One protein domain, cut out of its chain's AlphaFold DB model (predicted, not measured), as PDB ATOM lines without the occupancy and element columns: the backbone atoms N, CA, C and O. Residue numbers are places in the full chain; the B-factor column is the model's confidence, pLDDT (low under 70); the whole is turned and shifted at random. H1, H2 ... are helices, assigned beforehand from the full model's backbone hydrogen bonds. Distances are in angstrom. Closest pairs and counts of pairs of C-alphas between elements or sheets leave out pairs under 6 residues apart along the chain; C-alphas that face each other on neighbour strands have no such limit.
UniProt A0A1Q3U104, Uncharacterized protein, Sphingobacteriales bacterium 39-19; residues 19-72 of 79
ATOM      1  N   LYS A  19     123.759 145.427 124.428       97.62
ATOM      2  CA  LYS A  19     123.600 145.091 125.852       97.62
ATOM      3  C   LYS A  19     122.290 144.401 126.185       97.62
ATOM      4  O   LYS A  19     122.287 143.549 127.063       97.62
ATOM      5  N   ILE A  20     121.202 144.746 125.500       96.75
ATOM      6  CA  ILE A  20     119.897 144.116 125.731       96.75
ATOM      7  C   ILE A  20     119.670 142.975 124.747       96.75
ATOM      8  O   ILE A  20     119.237 141.898 125.147       96.75
ATOM      9  N   LYS A  21     119.974 143.185 123.462       97.00
ATOM     10  CA  LYS A  21     119.799 142.145 122.436       97.00
ATOM     11  C   LYS A  21     120.979 141.189 122.303       97.00
ATOM     12  O   LYS A  21     120.860 140.207 121.579       97.00
ATOM     13  N   GLY A  22     122.092 141.452 122.989       97.06
ATOM     14  CA  GLY A  22     123.264 140.577 122.964       97.06
ATOM     15  C   GLY A  22     123.937 140.492 121.592       97.06
ATOM     16  O   GLY A  22     124.650 139.528 121.324       97.06
ATOM     17  N   LYS A  23     123.700 141.463 120.698       97.50
ATOM     18  CA  LYS A  23     124.289 141.447 119.358       97.50
ATOM     19  C   LYS A  23     125.783 141.742 119.427       97.50
ATOM     20  O   LYS A  23     126.239 142.594 120.191       97.50
ATOM     21  N   GLN A  24     126.547 141.052 118.585       98.00
ATOM     22  CA  GLN A  24     127.961 141.355 118.396       98.00
ATOM     23  C   GLN A  24     128.132 142.709 117.701       98.00
ATOM     24  O   GLN A  24     127.249 143.157 116.970       98.00
ATOM     25  N   TYR A  25     129.296 143.332 117.893       97.06
ATOM     26  CA  TYR A  25     129.606 144.668 117.377       97.06
ATOM     27  C   TYR A  25     129.277 144.842 115.887       97.06
ATOM     28  O   TYR A  25     128.520 145.737 115.529       97.06
ATOM     29  N   HIS A  26     129.788 143.957 115.026       96.88
ATOM     30  CA  HIS A  26     129.590 144.058 113.579       96.88
ATOM     31  C   HIS A  26     128.119 143.871 113.166       96.88
ATOM     32  O   HIS A  26     127.646 144.567 112.276       96.88
ATOM     33  N   VAL A  27     127.375 142.990 113.847       97.94
ATOM     34  CA  VAL A  27     125.936 142.797 113.597       97.94
ATOM     35  C   VAL A  27     125.164 144.058 113.974       97.94
ATOM     36  O   VAL A  27     124.352 144.537 113.191       97.94
ATOM     37  N   ALA A  28     125.464 144.640 115.139       98.19
ATOM     38  CA  ALA A  28     124.832 145.878 115.579       98.19
ATOM     39  C   ALA A  28     125.124 147.043 114.620       98.19
ATOM     40  O   ALA A  28     124.229 147.836 114.349       98.19
ATOM     41  N   LEU A  29     126.344 147.147 114.081       98.00
ATOM     42  CA  LEU A  29     126.663 148.163 113.074       98.00
ATOM     43  C   LEU A  29     125.859 147.982 111.783       98.00
ATOM     44  O   LEU A  29     125.350 148.973 111.265       98.00
ATOM     45  N   ASN A  30     125.714 146.748 111.296       97.12
ATOM     46  CA  ASN A  30     124.933 146.462 110.091       97.12
ATOM     47  C   ASN A  30     123.449 146.803 110.283       97.12
ATOM     48  O   ASN A  30     122.837 147.391 109.398       97.12
ATOM     49  N   ASP A  31     122.873 146.489 111.449       97.06
ATOM     50  CA  ASP A  31     121.488 146.868 111.755       97.06
ATOM     51  C   ASP A  31     121.309 148.390 111.762       97.06
ATOM     52  O   ASP A  31     120.342 148.913 111.210       97.06
ATOM     53  N   LEU A  32     122.248 149.109 112.384       97.44
ATOM     54  CA  LEU A  32     122.203 150.567 112.444       97.44
ATOM     55  C   LEU A  32     122.396 151.197 111.066       97.44
ATOM     56  O   LEU A  32     121.819 152.246 110.805       97.44
ATOM     57  N   GLU A  33     123.190 150.581 110.191       97.62
ATOM     58  CA  GLU A  33     123.359 151.055 108.819       97.62
ATOM     59  C   GLU A  33     122.035 151.042 108.058       97.62
ATOM     60  O   GLU A  33     121.689 152.050 107.446       97.62
ATOM     61  N   GLN A  34     121.264 149.958 108.179       95.31
ATOM     62  CA  GLN A  34     119.934 149.855 107.573       95.31
ATOM     63  C   GLN A  34     118.902 150.772 108.250       95.31
ATOM     64  O   GLN A  34     118.011 151.291 107.592       95.31
ATOM     65  N   GLU A  35     118.992 150.976 109.569       95.31
ATOM     66  CA  GLU A  35     118.015 151.775 110.327       95.31
ATOM     67  C   GLU A  35     118.238 153.294 110.203       95.31
ATOM     68  O   GLU A  35     117.295 154.070 110.356       95.31
ATOM     69  N   PHE A  36     119.476 153.739 109.960       94.44
ATOM     70  CA  PHE A  36     119.839 155.162 109.921       94.44
ATOM     71  C   PHE A  36     120.261 155.663 108.538       94.44
ATOM     72  O   PHE A  36     120.537 156.859 108.425       94.44
ATOM     73  N   ASP A  37     120.347 154.791 107.529       95.19
ATOM     74  CA  ASP A  37     120.872 155.101 106.192       95.19
ATOM     75  C   ASP A  37     122.284 155.723 106.252       95.19
ATOM     76  O   ASP A  37     122.609 156.712 105.587       95.19
ATOM     77  N   ILE A  38     123.145 155.174 107.118       95.06
ATOM     78  CA  ILE A  38     124.532 155.623 107.315       95.06
ATOM     79  C   ILE A  38     125.451 154.412 107.236       95.06
ATOM     80  O   ILE A  38     125.309 153.488 108.023       95.06
ATOM     81  N   ALA A  39     126.468 154.465 106.374       97.44
ATOM     82  CA  ALA A  39     127.440 153.378 106.244       97.44
ATOM     83  C   ALA A  39     128.032 152.944 107.602       97.44
ATOM     84  O   ALA A  39     128.460 153.805 108.386       97.44
ATOM     85  N   ALA A  40     128.150 151.634 107.853       97.00
ATOM     86  CA  ALA A  40     128.645 151.080 109.119       97.00
ATOM     87  C   ALA A  40     129.999 151.664 109.557       97.00
ATOM     88  O   ALA A  40     130.200 151.964 110.735       97.00
ATOM     89  N   PHE A  41     130.916 151.910 108.615       96.62
ATOM     90  CA  PHE A  41     132.193 152.580 108.897       96.62
ATOM     91  C   PHE A  41     132.003 153.988 109.484       96.62
ATOM     92  O   PHE A  41     132.674 154.380 110.441       96.62
ATOM     93  N   THR A  42     131.060 154.754 108.934       96.75
ATOM     94  CA  THR A  42     130.747 156.092 109.439       96.75
ATOM     95  C   THR A  42     130.107 156.004 110.819       96.75
ATOM     96  O   THR A  42     130.472 156.783 111.696       96.75
ATOM     97  N   ILE A  43     129.216 155.038 111.051       97.50
ATOM     98  CA  ILE A  43     128.626 154.780 112.372       97.50
ATOM     99  C   ILE A  43     129.712 154.460 113.399       97.50
ATOM    100  O   ILE A  43     129.745 155.090 114.454       97.50
ATOM    101  N   ALA A  44     130.640 153.558 113.077       97.44
ATOM    102  CA  ALA A  44     131.765 153.220 113.944       97.44
ATOM    103  C   ALA A  44     132.574 154.469 114.327       97.44
ATOM    104  O   ALA A  44     132.819 154.717 115.507       97.44
ATOM    105  N   LYS A  45     132.908 155.318 113.344       97.00
ATOM    106  CA  LYS A  45     133.598 156.590 113.594       97.00
ATOM    107  C   LYS A  45     132.789 157.514 114.511       97.00
ATOM    108  O   LYS A  45     133.362 158.097 115.427       97.00
ATOM    109  N   ARG A  46     131.473 157.626 114.299       95.75
ATOM    110  CA  ARG A  46     130.572 158.450 115.127       95.75
ATOM    111  C   ARG A  46     130.463 157.947 116.558       95.75
ATOM    112  O   ARG A  46     130.442 158.757 117.477       95.75
ATOM    113  N   LEU A  47     130.419 156.635 116.770       96.94
ATOM    114  CA  LEU A  47     130.356 156.056 118.114       96.94
ATOM    115  C   LEU A  47     131.618 156.360 118.939       96.94
ATOM    116  O   LEU A  47     131.521 156.471 120.159       96.94
ATOM    117  N   CYS A  48     132.760 156.570 118.279       96.44
ATOM    118  CA  CYS A  48     134.012 156.997 118.905       96.44
ATOM    119  C   CYS A  48     134.095 158.511 119.181       96.44
ATOM    120  O   CYS A  48     135.043 158.958 119.824       96.44
ATOM    121  N   GLU A  49     133.138 159.321 118.713       95.94
ATOM    122  CA  GLU A  49     133.104 160.753 119.035       95.94
ATOM    123  C   GLU A  49     132.791 160.955 120.528       95.94
ATOM    124  O   GLU A  49     132.139 160.123 121.174       95.94
ATOM    125  N   SER A  50     133.275 162.061 121.101       94.38
ATOM    126  CA  SER A  50     133.203 162.322 122.547       94.38
ATOM    127  C   SER A  50     131.770 162.327 123.083       94.38
ATOM    128  O   SER A  50     131.524 161.820 124.178       94.38
ATOM    129  N   GLU A  51     130.817 162.843 122.307       94.00
ATOM    130  CA  GLU A  51     129.398 162.864 122.666       94.00
ATOM    131  C   GLU A  51     128.796 161.455 122.778       94.00
ATOM    132  O   GLU A  51     128.241 161.108 123.822       94.00
ATOM    133  N   CYS A  52     128.978 160.603 121.762       96.50
ATOM    134  CA  CYS A  52     128.508 159.219 121.779       96.50
ATOM    135  C   CYS A  52     129.192 158.437 122.897       96.50
ATOM    136  O   CYS A  52     128.530 157.756 123.674       96.50
ATOM    137  N   THR A  53     130.509 158.594 123.032       96.62
ATOM    138  CA  THR A  53     131.295 157.928 124.075       96.62
ATOM    139  C   THR A  53     130.798 158.295 125.474       96.62
ATOM    140  O   THR A  53     130.711 157.426 126.341       96.62
ATOM    141  N   SER A  54     130.439 159.561 125.705       97.25
ATOM    142  CA  SER A  54     129.922 160.020 127.001       97.25
ATOM    143  C   SER A  54     128.565 159.391 127.313       97.25
ATOM    144  O   SER A  54     128.375 158.852 128.400       97.25
ATOM    145  N   ILE A  55     127.660 159.354 126.331       97.81
ATOM    146  CA  ILE A  55     126.354 158.695 126.461       97.81
ATOM    147  C   ILE A  55     126.524 157.200 126.742       97.81
ATOM    148  O   ILE A  55     125.889 156.661 127.645       97.81
ATOM    149  N   LEU A  56     127.404 156.516 126.005       98.12
ATOM    150  CA  LEU A  56     127.655 155.087 126.191       98.12
ATOM    151  C   LEU A  56     128.231 154.775 127.575       98.12
ATOM    152  O   LEU A  56     127.880 153.748 128.157       98.12
ATOM    153  N   LYS A  57     129.086 155.649 128.122       98.19
ATOM    154  CA  LYS A  57     129.569 155.531 129.504       98.19
ATOM    155  C   LYS A  57     128.412 155.623 130.497       98.19
ATOM    156  O   LYS A  57     128.281 154.723 131.318       98.19
ATOM    157  N   THR A  58     127.548 156.632 130.373       98.12
ATOM    158  CA  THR A  58     126.355 156.774 131.223       98.12
ATOM    159  C   THR A  58     125.453 155.544 131.138       98.12
ATOM    160  O   THR A  58     125.119 154.959 132.160       98.12
ATOM    161  N   LEU A  59     125.144 155.062 129.931       98.06
ATOM    162  CA  LEU A  59     124.306 153.872 129.749       98.06
ATOM    163  C   LEU A  59     124.942 152.599 130.334       98.06
ATOM    164  O   LEU A  59     124.231 151.746 130.857       98.06
ATOM    165  N   ASN A  60     126.270 152.452 130.274       97.56
ATOM    166  CA  ASN A  60     126.969 151.327 130.905       97.56
ATOM    167  C   ASN A  60     126.937 151.381 132.439       97.56
ATOM    168  O   ASN A  60     126.971 150.321 133.070       97.56
ATOM    169  N   THR A  61     126.874 152.581 133.018       97.94
ATOM    170  CA  THR A  61     126.698 152.788 134.459       97.94
ATOM    171  C   THR A  61     125.254 152.518 134.871       97.94
ATOM    172  O   THR A  61     125.014 151.664 135.720       97.94
ATOM    173  N   ASP A  62     124.299 153.184 134.222       97.06
ATOM    174  CA  ASP A  62     122.886 153.185 134.618       97.06
ATOM    175  C   ASP A  62     122.161 151.891 134.231       97.06
ATOM    176  O   ASP A  62     121.170 151.518 134.853       97.06
ATOM    177  N   LYS A  63     122.646 151.208 133.184       96.44
ATOM    178  CA  LYS A  63     122.092 149.965 132.623       96.44
ATOM    179  C   LYS A  63     120.561 150.004 132.495       96.44
ATOM    180  O   LYS A  63     119.875 149.129 133.033       96.44
ATOM    181  N   PRO A  64     120.002 151.000 131.787       97.00
ATOM    182  CA  PRO A  64     118.560 151.167 131.722       97.00
ATOM    183  C   PRO A  64     117.885 149.973 131.035       97.00
ATOM    184  O   PRO A  64     118.409 149.388 130.086       97.00
ATOM    185  N   ALA A  65     116.678 149.641 131.491       95.75
ATOM    186  CA  ALA A  65     115.859 148.596 130.888       95.75
ATOM    187  C   ALA A  65     115.258 149.037 129.541       95.75
ATOM    188  O   ALA A  65     115.139 150.226 129.248       95.75
ATOM    189  N   SER A  66     114.763 148.079 128.746       94.19
ATOM    190  CA  SER A  66     114.097 148.339 127.455       94.19
ATOM    191  C   SER A  66     112.984 149.392 127.519       94.19
ATOM    192  O   SER A  66     112.770 150.111 126.544       94.19
ATOM    193  N   ALA A  67     112.281 149.501 128.652       95.69
ATOM    194  CA  ALA A  67     111.218 150.485 128.851       95.69
ATOM    195  C   ALA A  67     111.715 151.930 128.676       95.69
ATOM    196  O   ALA A  67     111.040 152.727 128.033       95.69
ATOM    197  N   PHE A  68     112.922 152.247 129.153       96.94
ATOM    198  CA  PHE A  68     113.527 153.572 128.998       96.94
ATOM    199  C   PHE A  68     113.649 153.974 127.523       96.94
ATOM    200  O   PHE A  68     113.245 155.068 127.130       96.94
ATOM    201  N   PHE A  69     114.155 153.064 126.689       97.06
ATOM    202  CA  PHE A  69     114.356 153.314 125.263       97.06
ATOM    203  C   PHE A  69     113.034 153.450 124.506       97.06
ATOM    204  O   PHE A  69     112.905 154.342 123.668       97.06
ATOM    205  N   LYS A  70     112.037 152.623 124.848       96.00
ATOM    206  CA  LYS A  70     110.680 152.703 124.285       96.00
ATOM    207  C   LYS A  70     110.010 154.036 124.604       96.00
ATOM    208  O   LYS A  70     109.428 154.641 123.714       96.00
ATOM    209  N   THR A  71     110.140 154.520 125.838       96.75
ATOM    210  CA  THR A  71     109.596 155.827 126.235       96.75
ATOM    211  C   THR A  71     110.327 156.974 125.541       96.75
ATOM    212  O   THR A  71     109.694 157.917 125.077       96.75
ATOM    213  N   LYS A  72     111.661 156.904 125.441       96.25
ATOM    214  CA  LYS A  72     112.475 157.984 124.866       96.25
ATOM    215  C   LYS A  72     112.374 158.072 123.338       96.25
ATOM    216  O   LYS A  72     112.398 159.167 122.781       96.25
TER     217      LYS A  72
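What this domain is: This is residues 19 to 72 of the 79 residues of an uncharacterized protein of Sphingobacteriales bacterium 39-19 (UniProt A0A1Q3U104). Four helices follow one another round an open horseshoe with an empty middle: H3, the longest, makes one side of it, H2 continues the curve from H3's first end to H1, and H4 follows H3's other end. Residues 19 to 24 run from H1 across the open side towards the beginning of H4, and residues 67 to 72 of H4 stick out free. The printed part has 54 residues with four named helices, in the order H1, H2, H3, H4, and no named strand; the class is all helix. It is only just compact, close to loose, with a radius of gyration of the C-alphas of 11.9 A, and it spans 28 by 23 by 20 A.

How they stand to each other: H3, residues 50 to 62, touches no helix. H2, residues 40 to 47, is close to H3 but not clearly touching it: their closest C-alphas, those of Leu 47 and Thr 53, are 6.3 A apart. The lines of H2 and H3 are about perpendicular, at 74 degrees. H1, residues 25 to 36, touches H2 with its residues 29 to 33 alone; the closest C-alphas, those of Glu 33 and Ala 40, are 5.3 A apart. The lines of H1 and H2 are about perpendicular too, at 84 degrees. H4, residues 66 to 72, touches no helix, and it is apart from H1, H2 and H3. H1 and H3 are apart as well. In H1, H2, H3 and H4 every backbone O i to N i+4 pair is within hydrogen-bond range.

Where its parts are: H3 has 13 residues, Ser 50 to Asp 62, and measures 18.3 A from first to last C-alpha; C-alpha 50 is at (133.203, 162.322, 122.547). H1 has 12 residues, Tyr 25 to Phe 36, and measures 16.2 A; its first C-alpha is at (129.606, 144.668, 117.377). H2, Ala 40 to Leu 47, measures 10.4 A over 8 residues. H4, Ser 66 to Lys 72, measures 10.1 A over 7 residues and ends with C-alpha 72 at (112.475, 157.984, 124.866).

The domain as a whole: The two C-alphas farthest apart, those of Phe 41 and Ala 67, are 29.0 A apart, and those of Lys 19 and Lys 72, the first and last printed, are 17.1 A apart. Residues 49 to 54, of which 50 to 54 belong to H3, stand free, and so do residues 67 to 72 of H4. The links H1 to H2, H2 to H3 and H3 to H4 are tight, with 3, 2 and 3 residues between the helices. The printed part has no cut. Its mean pLDDT is 96.8, and no printed residue is under 70.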